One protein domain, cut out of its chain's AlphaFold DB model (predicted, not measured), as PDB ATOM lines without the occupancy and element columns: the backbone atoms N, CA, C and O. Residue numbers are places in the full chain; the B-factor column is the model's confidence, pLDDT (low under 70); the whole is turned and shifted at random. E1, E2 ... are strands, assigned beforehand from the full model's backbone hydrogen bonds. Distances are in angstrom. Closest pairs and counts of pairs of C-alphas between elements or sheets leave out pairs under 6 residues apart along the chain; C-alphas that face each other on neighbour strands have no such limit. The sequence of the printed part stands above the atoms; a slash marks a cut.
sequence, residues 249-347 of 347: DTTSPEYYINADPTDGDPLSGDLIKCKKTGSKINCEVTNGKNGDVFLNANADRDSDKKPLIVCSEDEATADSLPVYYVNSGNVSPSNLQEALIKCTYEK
ATOM      1  N   ASP A 249     121.196 218.650 198.115       88.50
ATOM      2  CA  ASP A 249     119.952 218.666 197.356       88.50
ATOM      3  C   ASP A 249     120.080 219.458 196.042       88.50
ATOM      4  O   ASP A 249     121.158 219.882 195.622       88.50
ATOM      5  N   THR A 250     118.980 219.558 195.292       86.06
ATOM      6  CA  THR A 250     118.981 220.183 193.957       86.06
ATOM      7  C   THR A 250     119.193 221.699 193.984       86.06
ATOM      8  O   THR A 250     119.511 222.292 192.954       86.06
ATOM      9  N   THR A 251     118.980 222.313 195.142       85.50
ATOM     10  CA  THR A 251     119.044 223.751 195.421       85.50
ATOM     11  C   THR A 251     120.166 224.118 196.392       85.50
ATOM     12  O   THR A 251     120.623 225.254 196.356       85.50
ATOM     13  N   SER A 252     120.647 223.164 197.185       88.38
ATOM     14  CA  SER A 252     121.665 223.333 198.213       88.38
ATOM     15  C   SER A 252     122.802 222.330 197.981       88.38
ATOM     16  O   SER A 252     122.719 221.183 198.428       88.38
ATOM     17  N   PRO A 253     123.832 222.700 197.199       94.25
ATOM     18  CA  PRO A 253     125.066 221.930 197.140       94.25
ATOM     19  C   PRO A 253     125.867 222.091 198.436       94.25
ATOM     20  O   PRO A 253     125.847 223.148 199.063       94.25
ATOM     21  N   GLU A 254     126.626 221.060 198.781       95.94
ATOM     22  CA  GLU A 254     127.548 221.077 199.915       95.94
ATOM     23  C   GLU A 254     128.966 221.374 199.439       95.94
ATOM     24  O   GLU A 254     129.366 220.934 198.354       95.94
ATOM     25  N   TYR A 255     129.717 222.093 200.269       96.69
ATOM     26  CA  TYR A 255     131.120 222.401 200.036       96.69
ATOM     27  C   TYR A 255     131.952 221.996 201.249       96.69
ATOM     28  O   TYR A 255     131.568 222.248 202.392       96.69
ATOM     29  N   TYR A 256     133.099 221.392 200.965       96.25
ATOM     30  CA  TYR A 256     134.094 220.951 201.936       96.25
ATOM     31  C   TYR A 256     135.475 221.400 201.457       96.25
ATOM     32  O   TYR A 256     135.676 221.614 200.258       96.25
ATOM     33  N   ILE A 257     136.425 221.516 202.380       95.25
ATOM     34  CA  ILE A 257     137.840 221.653 202.023       95.25
ATOM     35  C   ILE A 257     138.335 220.271 201.598       95.25
ATOM     36  O   ILE A 257     138.084 219.291 202.299       95.25
ATOM     37  N   ASN A 258     138.985 220.190 200.441       95.44
ATOM     38  CA  ASN A 258     139.629 218.967 199.988       95.44
ATOM     39  C   ASN A 258     140.956 218.795 200.728       95.44
ATOM     40  O   ASN A 258     141.824 219.657 200.634       95.44
ATOM     41  N   ALA A 259     141.130 217.674 201.420       95.62
ATOM     42  CA  ALA A 259     142.379 217.361 202.107       95.62
ATOM     43  C   ALA A 259     143.451 216.725 201.202       95.62
ATOM     44  O   ALA A 259     144.579 216.508 201.634       95.62
ATOM     45  N   ASP A 260     143.129 216.444 199.936       94.12
ATOM     46  CA  ASP A 260     144.090 215.941 198.950       94.12
ATOM     47  C   ASP A 260     144.126 216.815 197.681       94.12
ATOM     48  O   ASP A 260     143.724 216.367 196.600       94.12
ATOM     49  N   PRO A 261     144.550 218.091 197.776       86.81
ATOM     50  CA  PRO A 261     144.860 218.885 196.596       86.81
ATOM     51  C   PRO A 261     146.136 218.330 195.952       86.81
ATOM     52  O   PRO A 261     147.187 218.201 196.580       86.81
ATOM     53  N   THR A 262     146.030 217.929 194.689       77.19
ATOM     54  CA  THR A 262     147.126 217.284 193.950       77.19
ATOM     55  C   THR A 262     147.886 218.226 193.031       77.19
ATOM     56  O   THR A 262     148.899 217.831 192.456       77.19
ATOM     57  N   ASP A 263     147.398 219.449 192.851       75.00
ATOM     58  CA  ASP A 263     148.134 220.503 192.175       75.00
ATOM     59  C   ASP A 263     148.682 221.498 193.214       75.00
ATOM     60  O   ASP A 263     148.210 221.582 194.344       75.00
ATOM     61  N   GLY A 264     149.782 222.167 192.870       73.44
ATOM     62  CA  GLY A 264     150.387 223.185 193.734       73.44
ATOM     63  C   GLY A 264     149.814 224.580 193.491       73.44
ATOM     64  O   GLY A 264     150.412 225.554 193.948       73.44
ATOM     65  N   ASP A 265     148.742 224.680 192.701       84.06
ATOM     66  CA  ASP A 265     148.152 225.947 192.299       84.06
ATOM     67  C   ASP A 265     147.080 226.333 193.329       84.06
ATOM     68  O   ASP A 265     146.086 225.623 193.470       84.06
ATOM     69  N   PRO A 266     147.222 227.474 194.026       84.50
ATOM     70  CA  PRO A 266     146.235 227.919 195.001       84.50
ATOM     71  C   PRO A 266     144.803 227.885 194.464       84.50
ATOM     72  O   PRO A 266     144.535 228.357 193.352       84.50
ATOM     73  N   LEU A 267     143.869 227.385 195.278       88.38
ATOM     74  CA  LEU A 267     142.441 227.266 194.972       88.38
ATOM     75  C   LEU A 267     142.088 226.303 193.836       88.38
ATOM     76  O   LEU A 267     140.908 226.212 193.472       88.38
ATOM     77  N   SER A 268     143.054 225.594 193.259       90.31
ATOM     78  CA  SER A 268     142.791 224.538 192.296       90.31
ATOM     79  C   SER A 268     142.703 223.208 193.034       90.31
ATOM     80  O   SER A 268     143.578 222.801 193.779       90.31
ATOM     81  N   GLY A 269     141.543 222.569 192.937       90.38
ATOM     82  CA  GLY A 269     141.266 221.334 193.657       90.38
ATOM     83  C   GLY A 269     141.177 221.413 195.186       90.38
ATOM     84  O   GLY A 269     140.921 220.383 195.802       90.38
ATOM     85  N   ASP A 270     141.280 222.596 195.792       93.25
ATOM     86  CA  ASP A 270     141.156 222.802 197.247       93.25
ATOM     87  C   ASP A 270     139.740 222.581 197.806       93.25
ATOM     88  O   ASP A 270     139.533 222.584 199.020       93.25
ATOM     89  N   LEU A 271     138.730 222.420 196.946       95.75
ATOM     90  CA  LEU A 271     137.340 222.251 197.360       95.75
ATOM     91  C   LEU A 271     136.773 220.920 196.877       95.75
ATOM     92  O   LEU A 271     137.003 220.487 195.749       95.75
ATOM     93  N   ILE A 272     135.913 220.328 197.698       96.75
ATOM     94  CA  ILE A 272     134.995 219.269 197.281       96.75
ATOM     95  C   ILE A 272     133.599 219.865 197.207       96.75
ATOM     96  O   ILE A 272     133.143 220.539 198.131       96.75
ATOM     97  N   LYS A 273     132.896 219.581 196.113       96.44
ATOM     98  CA  LYS A 273     131.502 219.957 195.915       96.44
ATOM     99  C   LYS A 273     130.646 218.721 195.735       96.44
ATOM    100  O   LYS A 273     130.815 217.993 194.759       96.44
ATOM    101  N   CYS A 274     129.660 218.552 196.604       96.94
ATOM    102  CA  CYS A 274     128.616 217.554 196.416       96.94
ATOM    103  C   CYS A 274     127.335 218.221 195.922       96.94
ATOM    104  O   CYS A 274     126.868 219.219 196.473       96.94
ATOM    105  N   LYS A 275     126.758 217.684 194.846       95.12
ATOM    106  CA  LYS A 275     125.529 218.223 194.257       95.12
ATOM    107  C   LYS A 275     124.586 217.115 193.822       95.12
ATOM    108  O   LYS A 275     124.986 216.149 193.169       95.12
ATOM    109  N   LYS A 276     123.294 217.326 194.068       94.19
ATOM    110  CA  LYS A 276     122.234 216.482 193.526       94.19
ATOM    111  C   LYS A 276     121.799 216.936 192.137       94.19
ATOM    112  O   LYS A 276     121.365 218.070 191.937       94.19
ATOM    113  N   THR A 277     121.851 216.019 191.176       88.69
ATOM    114  CA  THR A 277     121.275 216.193 189.839       88.69
ATOM    115  C   THR A 277     120.206 215.127 189.615       88.69
ATOM    116  O   THR A 277     120.496 213.943 189.431       88.69
ATOM    117  N   GLY A 278     118.936 215.539 189.658       87.19
ATOM    118  CA  GLY A 278     117.807 214.608 189.638       87.19
ATOM    119  C   GLY A 278     117.771 213.748 190.905       87.19
ATOM    120  O   GLY A 278     117.630 214.271 192.008       87.19
ATOM    121  N   SER A 279     117.889 212.428 190.755       86.50
ATOM    122  CA  SER A 279     117.910 211.475 191.875       86.50
ATOM    123  C   SER A 279     119.314 211.071 192.334       86.50
ATOM    124  O   SER A 279     119.422 210.287 193.271       86.50
ATOM    125  N   LYS A 280     120.376 211.571 191.689       89.62
ATOM    126  CA  LYS A 280     121.761 211.169 191.967       89.62
ATOM    127  C   LYS A 280     122.537 212.311 192.607       89.62
ATOM    128  O   LYS A 280     122.480 213.432 192.106       89.62
ATOM    129  N   ILE A 281     123.258 212.006 193.676       93.88
ATOM    130  CA  ILE A 281     124.273 212.888 194.251       93.88
ATOM    131  C   ILE A 281     125.621 212.497 193.648       93.88
ATOM    132  O   ILE A 281     125.849 211.321 193.378       93.88
ATOM    133  N   ASN A 282     126.473 213.481 193.385       94.62
ATOM    134  CA  ASN A 282     127.867 213.261 193.029       94.62
ATOM    135  C   ASN A 282     128.727 214.305 193.736       94.62
ATOM    136  O   ASN A 282     128.389 215.491 193.703       94.62
ATOM    137  N   CYS A 283     129.816 213.846 194.337       96.12
ATOM    138  CA  CYS A 283     130.869 214.663 194.907       96.12
ATOM    139  C   CYS A 283     132.049 214.717 193.937       96.12
ATOM    140  O   CYS A 283     132.471 213.696 193.388       96.12
ATOM    141  N   GLU A 284     132.562 215.915 193.690       94.81
ATOM    142  CA  GLU A 284     133.683 216.148 192.786       94.81
ATOM    143  C   GLU A 284     134.621 217.216 193.338       94.81
ATOM    144  O   GLU A 284     134.198 218.123 194.057       94.81
ATOM    145  N   VAL A 285     135.897 217.103 192.977       93.88
ATOM    146  CA  VAL A 285     136.883 218.150 193.235       93.88
ATOM    147  C   VAL A 285     136.513 219.367 192.387       93.88
ATOM    148  O   VAL A 285     136.144 219.233 191.215       93.88
ATOM    149  N   THR A 286     136.579 220.555 192.975       93.56
ATOM    150  CA  THR A 286     136.280 221.817 192.306       93.56
ATOM    151  C   THR A 286     137.246 222.915 192.743       93.56
ATOM    152  O   THR A 286     137.996 222.754 193.700       93.56
ATOM    153  N   ASN A 287     137.213 224.038 192.030       92.94
ATOM    154  CA  ASN A 287     138.140 225.145 192.243       92.94
ATOM    155  C   ASN A 287     137.430 226.314 192.924       92.94
ATOM    156  O   ASN A 287     136.268 226.606 192.620       92.94
ATOM    157  N   GLY A 288     138.156 227.007 193.796       91.00
ATOM    158  CA  GLY A 288     137.742 228.278 194.376       91.00
ATOM    159  C   GLY A 288     138.237 229.475 193.564       91.00
ATOM    160  O   GLY A 288     139.010 229.353 192.610       91.00
ATOM    161  N   LYS A 289     137.800 230.671 193.953       92.69
ATOM    162  CA  LYS A 289     138.395 231.944 193.531       92.69
ATOM    163  C   LYS A 289     138.646 232.810 194.748       92.69
ATOM    164  O   LYS A 289     137.903 232.742 195.720       92.69
ATOM    165  N   ASN A 290     139.659 233.666 194.666       91.56
ATOM    166  CA  ASN A 290     139.936 234.620 195.731       91.56
ATOM    167  C   ASN A 290     138.672 235.437 196.063       91.56
ATOM    168  O   ASN A 290     138.056 236.037 195.174       91.56
ATOM    169  N   GLY A 291     138.302 235.446 197.340       88.75
ATOM    170  CA  GLY A 291     137.110 236.094 197.874       88.75
ATOM    171  C   GLY A 291     135.839 235.243 197.850       88.75
ATOM    172  O   GLY A 291     134.807 235.732 198.315       88.75
ATOM    173  N   ASP A 292     135.876 234.011 197.333       93.69
ATOM    174  CA  ASP A 292     134.738 233.101 197.444       93.69
ATOM    175  C   ASP A 292     134.499 232.696 198.902       93.69
ATOM    176  O   ASP A 292     135.436 232.434 199.659       93.69
ATOM    177  N   VAL A 293     133.221 232.641 199.285       93.19
ATOM    178  CA  VAL A 293     132.798 232.213 200.621       93.19
ATOM    179  C   VAL A 293     131.669 231.197 200.504       93.19
ATOM    180  O   VAL A 293     130.631 231.470 199.894       93.19
ATOM    181  N   PHE A 294     131.860 230.036 201.122       93.75
ATOM    182  CA  PHE A 294     130.897 228.935 201.144       93.75
ATOM    183  C   PHE A 294     130.504 228.590 202.579       93.75
ATOM    184  O   PHE A 294     131.254 228.845 203.520       93.75
ATOM    185  N   LEU A 295     129.334 227.977 202.748       92.12
ATOM    186  CA  LEU A 295     129.017 227.269 203.987       92.12
ATOM    187  C   LEU A 295     129.843 225.980 204.033       92.12
ATOM    188  O   LEU A 295     129.827 225.212 203.072       92.12
ATOM    189  N   ASN A 296     130.554 225.766 205.139       93.06
ATOM    190  CA  ASN A 296     131.323 224.552 205.368       93.06
ATOM    191  C   ASN A 296     130.388 223.430 205.823       93.06
ATOM    192  O   ASN A 296     129.878 223.460 206.942       93.06
ATOM    193  N   ALA A 297     130.191 222.421 204.981       94.31
ATOM    194  CA  ALA A 297     129.358 221.277 205.333       94.31
ATOM    195  C   ALA A 297     130.010 220.356 206.389       94.31
ATOM    196  O   ALA A 297     129.313 219.558 207.008       94.31
ATOM    197  N   ASN A 298     131.312 220.509 206.676       92.81
ATOM    198  CA  ASN A 298     131.983 219.799 207.773       92.81
ATOM    199  C   ASN A 298     131.859 220.502 209.143       92.81
ATOM    200  O   ASN A 298     132.391 220.011 210.135       92.81
ATOM    201  N   ALA A 299     131.197 221.661 209.228       89.19
ATOM    202  CA  ALA A 299     131.245 222.515 210.418       89.19
ATOM    203  C   ALA A 299     130.758 221.835 211.708       89.19
ATOM    204  O   ALA A 299     131.312 222.082 212.771       89.19
ATOM    205  N   ASP A 300     129.747 220.969 211.646       85.56
ATOM    206  CA  ASP A 300     129.214 220.315 212.851       85.56
ATOM    207  C   ASP A 300     130.108 219.181 213.376       85.56
ATOM    208  O   ASP A 300     129.971 218.770 214.532       85.56
ATOM    209  N   ARG A 301     131.018 218.684 212.531       82.38
ATOM    210  CA  ARG A 301     131.976 217.610 212.835       82.38
ATOM    211  C   ARG A 301     133.368 218.149 213.159       82.38
ATOM    212  O   ARG A 301     134.140 217.465 213.820       82.38
ATOM    213  N   ASP A 302     133.656 219.375 212.733       72.62
ATOM    214  CA  ASP A 302     134.859 220.111 213.094       72.62
ATOM    215  C   ASP A 302     134.850 220.464 214.590       72.62
ATOM    216  O   ASP A 302     133.909 221.077 215.108       72.62
ATOM    217  N   SER A 303     135.933 220.125 215.290       75.06
ATOM    218  CA  SER A 303     136.142 220.499 216.692       75.06
ATOM    219  C   SER A 303     136.071 222.012 216.926       75.06
ATOM    220  O   SER A 303     135.602 222.451 217.978       75.06
ATOM    221  N   ASP A 304     136.504 222.803 215.941       77.44
ATOM    222  CA  ASP A 304     136.494 224.266 215.986       77.44
ATOM    223  C   ASP A 304     135.166 224.865 215.495       77.44
ATOM    224  O   ASP A 304     134.951 226.077 215.594       77.44
ATOM    225  N   LYS A 305     134.265 224.020 214.981       81.12
ATOM    226  CA  LYS A 305     132.952 224.376 214.442       81.12
ATOM    227  C   LYS A 305     132.973 225.530 213.449       81.12
ATOM    228  O   LYS A 305     132.128 226.425 213.524       81.12
ATOM    229  N   LYS A 306     133.946 225.545 212.537       86.69
ATOM    230  CA  LYS A 306     134.133 226.643 211.580       86.69
ATOM    231  C   LYS A 306     133.059 226.582 210.488       86.69
ATOM    232  O   LYS A 306     133.116 225.695 209.632       86.69
ATOM    233  N   PRO A 307     132.073 227.505 210.482       88.81
ATOM    234  CA  PRO A 307     130.890 227.385 209.631       88.81
ATOM    235  C   PRO A 307     131.123 227.819 208.181       88.81
ATOM    236  O   PRO A 307     130.250 227.607 207.340       88.81
ATOM    237  N   LEU A 308     132.257 228.458 207.883       91.50
ATOM    238  CA  LEU A 308     132.565 229.002 206.565       91.50
ATOM    239  C   LEU A 308     133.827 228.378 205.986       91.50
ATOM    240  O   LEU A 308     134.765 228.092 206.725       91.50
ATOM    241  N   ILE A 309     133.853 228.274 204.660       93.50
ATOM    242  CA  ILE A 309     135.073 228.131 203.866       93.50
ATOM    243  C   ILE A 309     135.319 229.473 203.182       93.50
ATOM    244  O   ILE A 309     134.423 229.984 202.506       93.50
ATOM    245  N   VAL A 310     136.510 230.037 203.356       92.31
ATOM    246  CA  VAL A 310     136.939 231.299 202.747       92.31
ATOM    247  C   VAL A 310     138.120 231.020 201.824       92.31
ATOM    248  O   VAL A 310     139.148 230.498 202.253       92.31
ATOM    249  N   CYS A 311     137.976 231.378 200.552       91.38
ATOM    250  CA  CYS A 311     139.044 231.281 199.566       91.38
ATOM    251  C   CYS A 311     139.856 232.578 199.545       91.38
ATOM    252  O   CYS A 311     139.324 233.653 199.254       91.38
ATOM    253  N   SER A 312     141.150 232.475 199.827       89.19
ATOM    254  CA  SER A 312     142.125 233.566 199.736       89.19
ATOM    255  C   SER A 312     143.049 233.367 198.530       89.19
ATOM    256  O   SER A 312     142.925 232.369 197.831       89.19
ATOM    257  N   GLU A 313     143.961 234.300 198.245       84.62
ATOM    258  CA  GLU A 313     144.910 234.137 197.125       84.62
ATOM    259  C   GLU A 313     145.783 232.882 197.243       84.62
ATOM    260  O   GLU A 313     146.220 232.373 196.214       84.62
ATOM    261  N   ASP A 314     145.994 232.390 198.466       82.75
ATOM    262  CA  ASP A 314     146.951 231.325 198.753       82.75
ATOM    263  C   ASP A 314     146.290 229.957 199.009       82.75
ATOM    264  O   ASP A 314     146.916 228.938 198.745       82.75
ATOM    265  N   GLU A 315     145.045 229.916 199.504       84.06
ATOM    266  CA  GLU A 315     144.368 228.665 199.902       84.06
ATOM    267  C   GLU A 315     142.880 228.862 200.252       84.06
ATOM    268  O   GLU A 315     142.420 229.983 200.536       84.06
ATOM    269  N   ALA A 316     142.126 227.755 200.279       85.00
ATOM    270  CA  ALA A 316     140.799 227.672 200.889       85.00
ATOM    271  C   ALA A 316     140.897 227.213 202.353       85.00
ATOM    272  O   ALA A 316     141.404 226.135 202.643       85.00
ATOM    273  N   THR A 317     140.372 228.012 203.284       85.75
ATOM    274  CA  THR A 317     140.475 227.732 204.727       85.75
ATOM    275  C   THR A 317     139.131 227.806 205.426       85.75
ATOM    276  O   THR A 317     138.222 228.522 205.008       85.75
ATOM    277  N   ALA A 318     138.998 227.048 206.515       80.06
ATOM    278  CA  ALA A 318     137.833 227.123 207.378       80.06
ATOM    279  C   ALA A 318     138.007 228.298 208.356       80.06
ATOM    280  O   ALA A 318     139.060 228.422 208.988       80.06
ATOM    281  N   ASP A 319     136.982 229.138 208.507       79.06
ATOM    282  CA  ASP A 319     137.058 230.363 209.315       79.06
ATOM    283  C   ASP A 319     135.842 230.545 210.241       79.06
ATOM    284  O   ASP A 319     134.768 229.971 210.030       79.06
ATOM    285  N   SER A 320     136.012 231.366 211.279       68.38
ATOM    286  CA  SER A 320     134.983 231.749 212.242       68.38
ATOM    287  C   SER A 320     134.882 233.279 212.371       68.38
ATOM    288  O   SER A 320     135.886 233.978 212.452       68.38
ATOM    289  N   LEU A 321     133.651 233.786 212.541       66.62
ATOM    290  CA  LEU A 321     133.317 235.152 213.009       66.62
ATOM    291  C   LEU A 321     133.318 236.293 211.940       66.62
ATOM    292  O   LEU A 321     133.461 236.050 210.746       66.62
ATOM    293  N   PRO A 322     132.850 237.510 212.312       57.31
ATOM    294  CA  PRO A 322     131.531 238.041 211.952       57.31
ATOM    295  C   PRO A 322     131.529 238.896 210.667       57.31
ATOM    296  O   PRO A 322     132.438 239.697 210.508       57.31
ATOM    297  N   VAL A 323     130.470 238.817 209.835       73.56
ATOM    298  CA  VAL A 323     129.994 239.812 208.825       73.56
ATOM    299  C   VAL A 323     128.894 239.162 207.942       73.56
ATOM    300  O   VAL A 323     128.533 237.999 208.144       73.56
ATOM    301  N   TYR A 324     128.266 239.938 207.048       80.62
ATOM    302  CA  TYR A 324     127.495 239.420 205.911       80.62
ATOM    303  C   TYR A 324     128.440 239.098 204.748       80.62
ATOM    304  O   TYR A 324     129.092 240.006 204.236       80.62
ATOM    305  N   TYR A 325     128.457 237.853 204.290       83.75
ATOM    306  CA  TYR A 325     129.255 237.421 203.140       83.75
ATOM    307  C   TYR A 325     128.361 237.176 201.932       83.75
ATOM    308  O   TYR A 325     127.190 236.836 202.094       83.75
ATOM    309  N   VAL A 326     128.897 237.338 200.724       85.56
ATOM    310  CA  VAL A 326     128.224 236.847 199.517       85.56
ATOM    311  C   VAL A 326     128.359 235.327 199.500       85.56
ATOM    312  O   VAL A 326     129.456 234.812 199.669       85.56
ATOM    313  N   ASN A 327     127.247 234.615 199.328       88.19
ATOM    314  CA  ASN A 327     127.247 233.157 199.263       88.19
ATOM    315  C   ASN A 327     127.690 232.680 197.872       88.19
ATOM    316  O   ASN A 327     126.867 232.633 196.951       88.19
ATOM    317  N   SER A 328     128.955 232.285 197.715       89.56
ATOM    318  CA  SER A 328     129.473 231.730 196.453       89.56
ATOM    319  C   SER A 328     128.863 230.363 196.112       89.56
ATOM    320  O   SER A 328     128.889 229.940 194.957       89.56
ATOM    321  N   GLY A 329     128.252 229.685 197.088       85.75
ATOM    322  CA  GLY A 329     127.554 228.415 196.901       85.75
ATOM    323  C   GLY A 329     126.124 228.532 196.363       85.75
ATOM    324  O   GLY A 329     125.533 227.506 196.022       85.75
ATOM    325  N   ASN A 330     125.563 229.743 196.266       85.69
ATOM    326  CA  ASN A 330     124.170 229.960 195.875       85.69
ATOM    327  C   ASN A 330     123.904 229.557 194.413       85.69
ATOM    328  O   ASN A 330     124.470 230.125 193.478       85.69
ATOM    329  N   VAL A 331     122.987 228.608 194.211       83.75
ATOM    330  CA  VAL A 331     122.539 228.145 192.883       83.75
ATOM    331  C   VAL A 331     121.066 228.457 192.600       83.75
ATOM    332  O   VAL A 331     120.503 227.950 191.626       83.75
ATOM    333  N   SER A 332     120.423 229.282 193.434       77.56
ATOM    334  CA  SER A 332     119.025 229.668 193.260       77.56
ATOM    335  C   SER A 332     118.809 230.390 191.922       77.56
ATOM    336  O   SER A 332     119.575 231.290 191.571       77.56
ATOM    337  N   PRO A 333     117.729 230.075 191.178       71.19
ATOM    338  CA  PRO A 333     117.378 230.803 189.958       71.19
ATOM    339  C   PRO A 333     116.996 232.270 190.224       71.19
ATOM    340  O   PRO A 333     116.939 233.069 189.289       71.19
ATOM    341  N   SER A 334     116.717 232.632 191.483       77.12
ATOM    342  CA  SER A 334     116.540 234.013 191.929       77.12
ATOM    343  C   SER A 334     117.800 234.477 192.654       77.12
ATOM    344  O   SER A 334     118.000 234.152 193.821       77.12
ATOM    345  N   ASN A 335     118.609 235.307 191.990       66.56
ATOM    346  CA  ASN A 335     119.925 235.759 192.472       66.56
ATOM    347  C   ASN A 335     119.921 236.502 193.827       66.56
ATOM    348  O   ASN A 335     120.986 236.846 194.326       66.56
ATOM    349  N   LEU A 336     118.753 236.817 194.400       80.56
ATOM    350  CA  LEU A 336     118.627 237.475 195.708       80.56
ATOM    351  C   LEU A 336     118.255 236.512 196.843       80.56
ATOM    352  O   LEU A 336     118.440 236.854 198.010       80.56
ATOM    353  N   GLN A 337     117.721 235.332 196.533       75.81
ATOM    354  CA  GLN A 337     117.421 234.318 197.541       75.81
ATOM    355  C   GLN A 337     118.730 233.635 197.943       75.81
ATOM    356  O   GLN A 337     119.478 233.249 197.058       75.81
ATOM    357  N   GLU A 338     119.026 233.541 199.246       78.94
ATOM    358  CA  GLU A 338     120.256 232.915 199.788       78.94
ATOM    359  C   GLU A 338     121.576 233.553 199.317       78.94
ATOM    360  O   GLU A 338     122.652 232.978 199.464       78.94
ATOM    361  N   ALA A 339     121.514 234.779 198.787       83.31
ATOM    362  CA  ALA A 339     122.671 235.502 198.264       83.31
ATOM    363  C   ALA A 339     123.663 235.956 199.341       83.31
ATOM    364  O   ALA A 339     124.810 236.265 199.023       83.31
ATOM    365  N   LEU A 340     123.220 236.024 200.600       86.56
ATOM    366  CA  LEU A 340     124.034 236.465 201.721       86.56
ATOM    367  C   LEU A 340     124.082 235.403 202.816       86.56
ATOM    368  O   LEU A 340     123.038 234.916 203.251       86.56
ATOM    369  N   ILE A 341     125.282 235.137 203.323       84.44
ATOM    370  CA  ILE A 341     125.502 234.389 204.559       84.44
ATOM    371  C   ILE A 341     125.608 235.402 205.692       84.44
ATOM    372  O   ILE A 341     126.450 236.298 205.658       84.44
ATOM    373  N   LYS A 342     124.749 235.273 206.704       84.12
ATOM    374  CA  LYS A 342     124.813 236.089 207.918       84.12
ATOM    375  C   LYS A 342     125.276 235.219 209.079       84.12
ATOM    376  O   LYS A 342     124.499 234.408 209.570       84.12
ATOM    377  N   CYS A 343     126.485 235.456 209.570       77.38
ATOM    378  CA  CYS A 343     126.946 234.825 210.803       77.38
ATOM    379  C   CYS A 343     126.421 235.594 212.023       77.38
ATOM    380  O   CYS A 343     126.503 236.827 212.080       77.38
ATOM    381  N   THR A 344     125.877 234.883 213.009       74.06
ATOM    382  CA  THR A 344     125.438 235.456 214.288       74.06
ATOM    383  C   THR A 344     126.117 234.749 215.443       74.06
ATOM    384  O   THR A 344     126.263 233.535 215.415       74.06
ATOM    385  N   TYR A 345     126.476 235.503 216.477       63.88
ATOM    386  CA  TYR A 345     126.906 234.925 217.743       63.88
ATOM    387  C   TYR A 345     125.715 234.253 218.431       63.88
ATOM    388  O   TYR A 345     124.688 234.909 218.638       63.88
ATOM    389  N   GLU A 346     125.862 232.989 218.824       60.88
ATOM    390  CA  GLU A 346     125.087 232.479 219.953       60.88
ATOM    391  C   GLU A 346     125.605 233.164 221.225       60.88
ATOM    392  O   GLU A 346     126.809 233.371 221.391       60.88
ATOM    393  N   LYS A 347     124.678 233.641 222.056       45.69
ATOM    394  CA  LYS A 347     124.971 234.417 223.265       45.69
ATOM    395  C   LYS A 347     125.158 233.535 224.482       45.69
ATOM    396  O   LYS A 347     124.356 232.588 224.621       45.69
TER     397      LYS A 347
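This is residues 249 to 347 of the 347 residues of an uncharacterized protein of Piromyces sp. (strain E2) (UniProt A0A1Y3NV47). With little regular structure, two small sheets, E1-E2-E3 and E4-E5-E6, lie partly face to face as a sandwich, their strands crossed at 61 degrees, and the hairpin E7 and E8 sits beside E4. Each larger sheet is a meander, every strand the antiparallel neighbour of the one before. The 99 printed residues, class all strand, have 35 in eight named strands, E1 to E8 in chain order. The whole is compact, radius of gyration of the C-alphas 13.5 A, spanning 40 by 33 by 25 A.

E2, residues 271 to 277, is 18.7 A long and E3, 280 to 286, 18.0 A. E1, 254 to 257, begins at C-alpha 254 (127.548, 221.077, 199.915). E4 is 293 to 295, E5 308 to 311, E6 316 to 319, E7 324 to 326; E8, 340 to 342, ends at C-alpha 342 (124.813, 236.089, 207.918).

Within hydrogen-bond range are N 256 and O 272 of E1 and E2, 3.0 A, N 273 and O 284 of E2 and E3, 2.8 A, N 294 and O 309 of E4 and E5, 2.9 A, N 310 and O 317 of E5 and E6, 2.8 A, and N 325 and O 341 of E7 and E8, 2.9 A. The closest C-alphas of E1 and E4, Tyr 255 and Leu 295, are 6.6 A apart; those of E4 and E7 are Val 293 and Val 326, 6.6 A.

The printed part has no cut. Long links are E1 to E2, E4 to E5 and E7 to E8. pLDDT is under 70 at residues 320 to 322, 335 and 345 to 347.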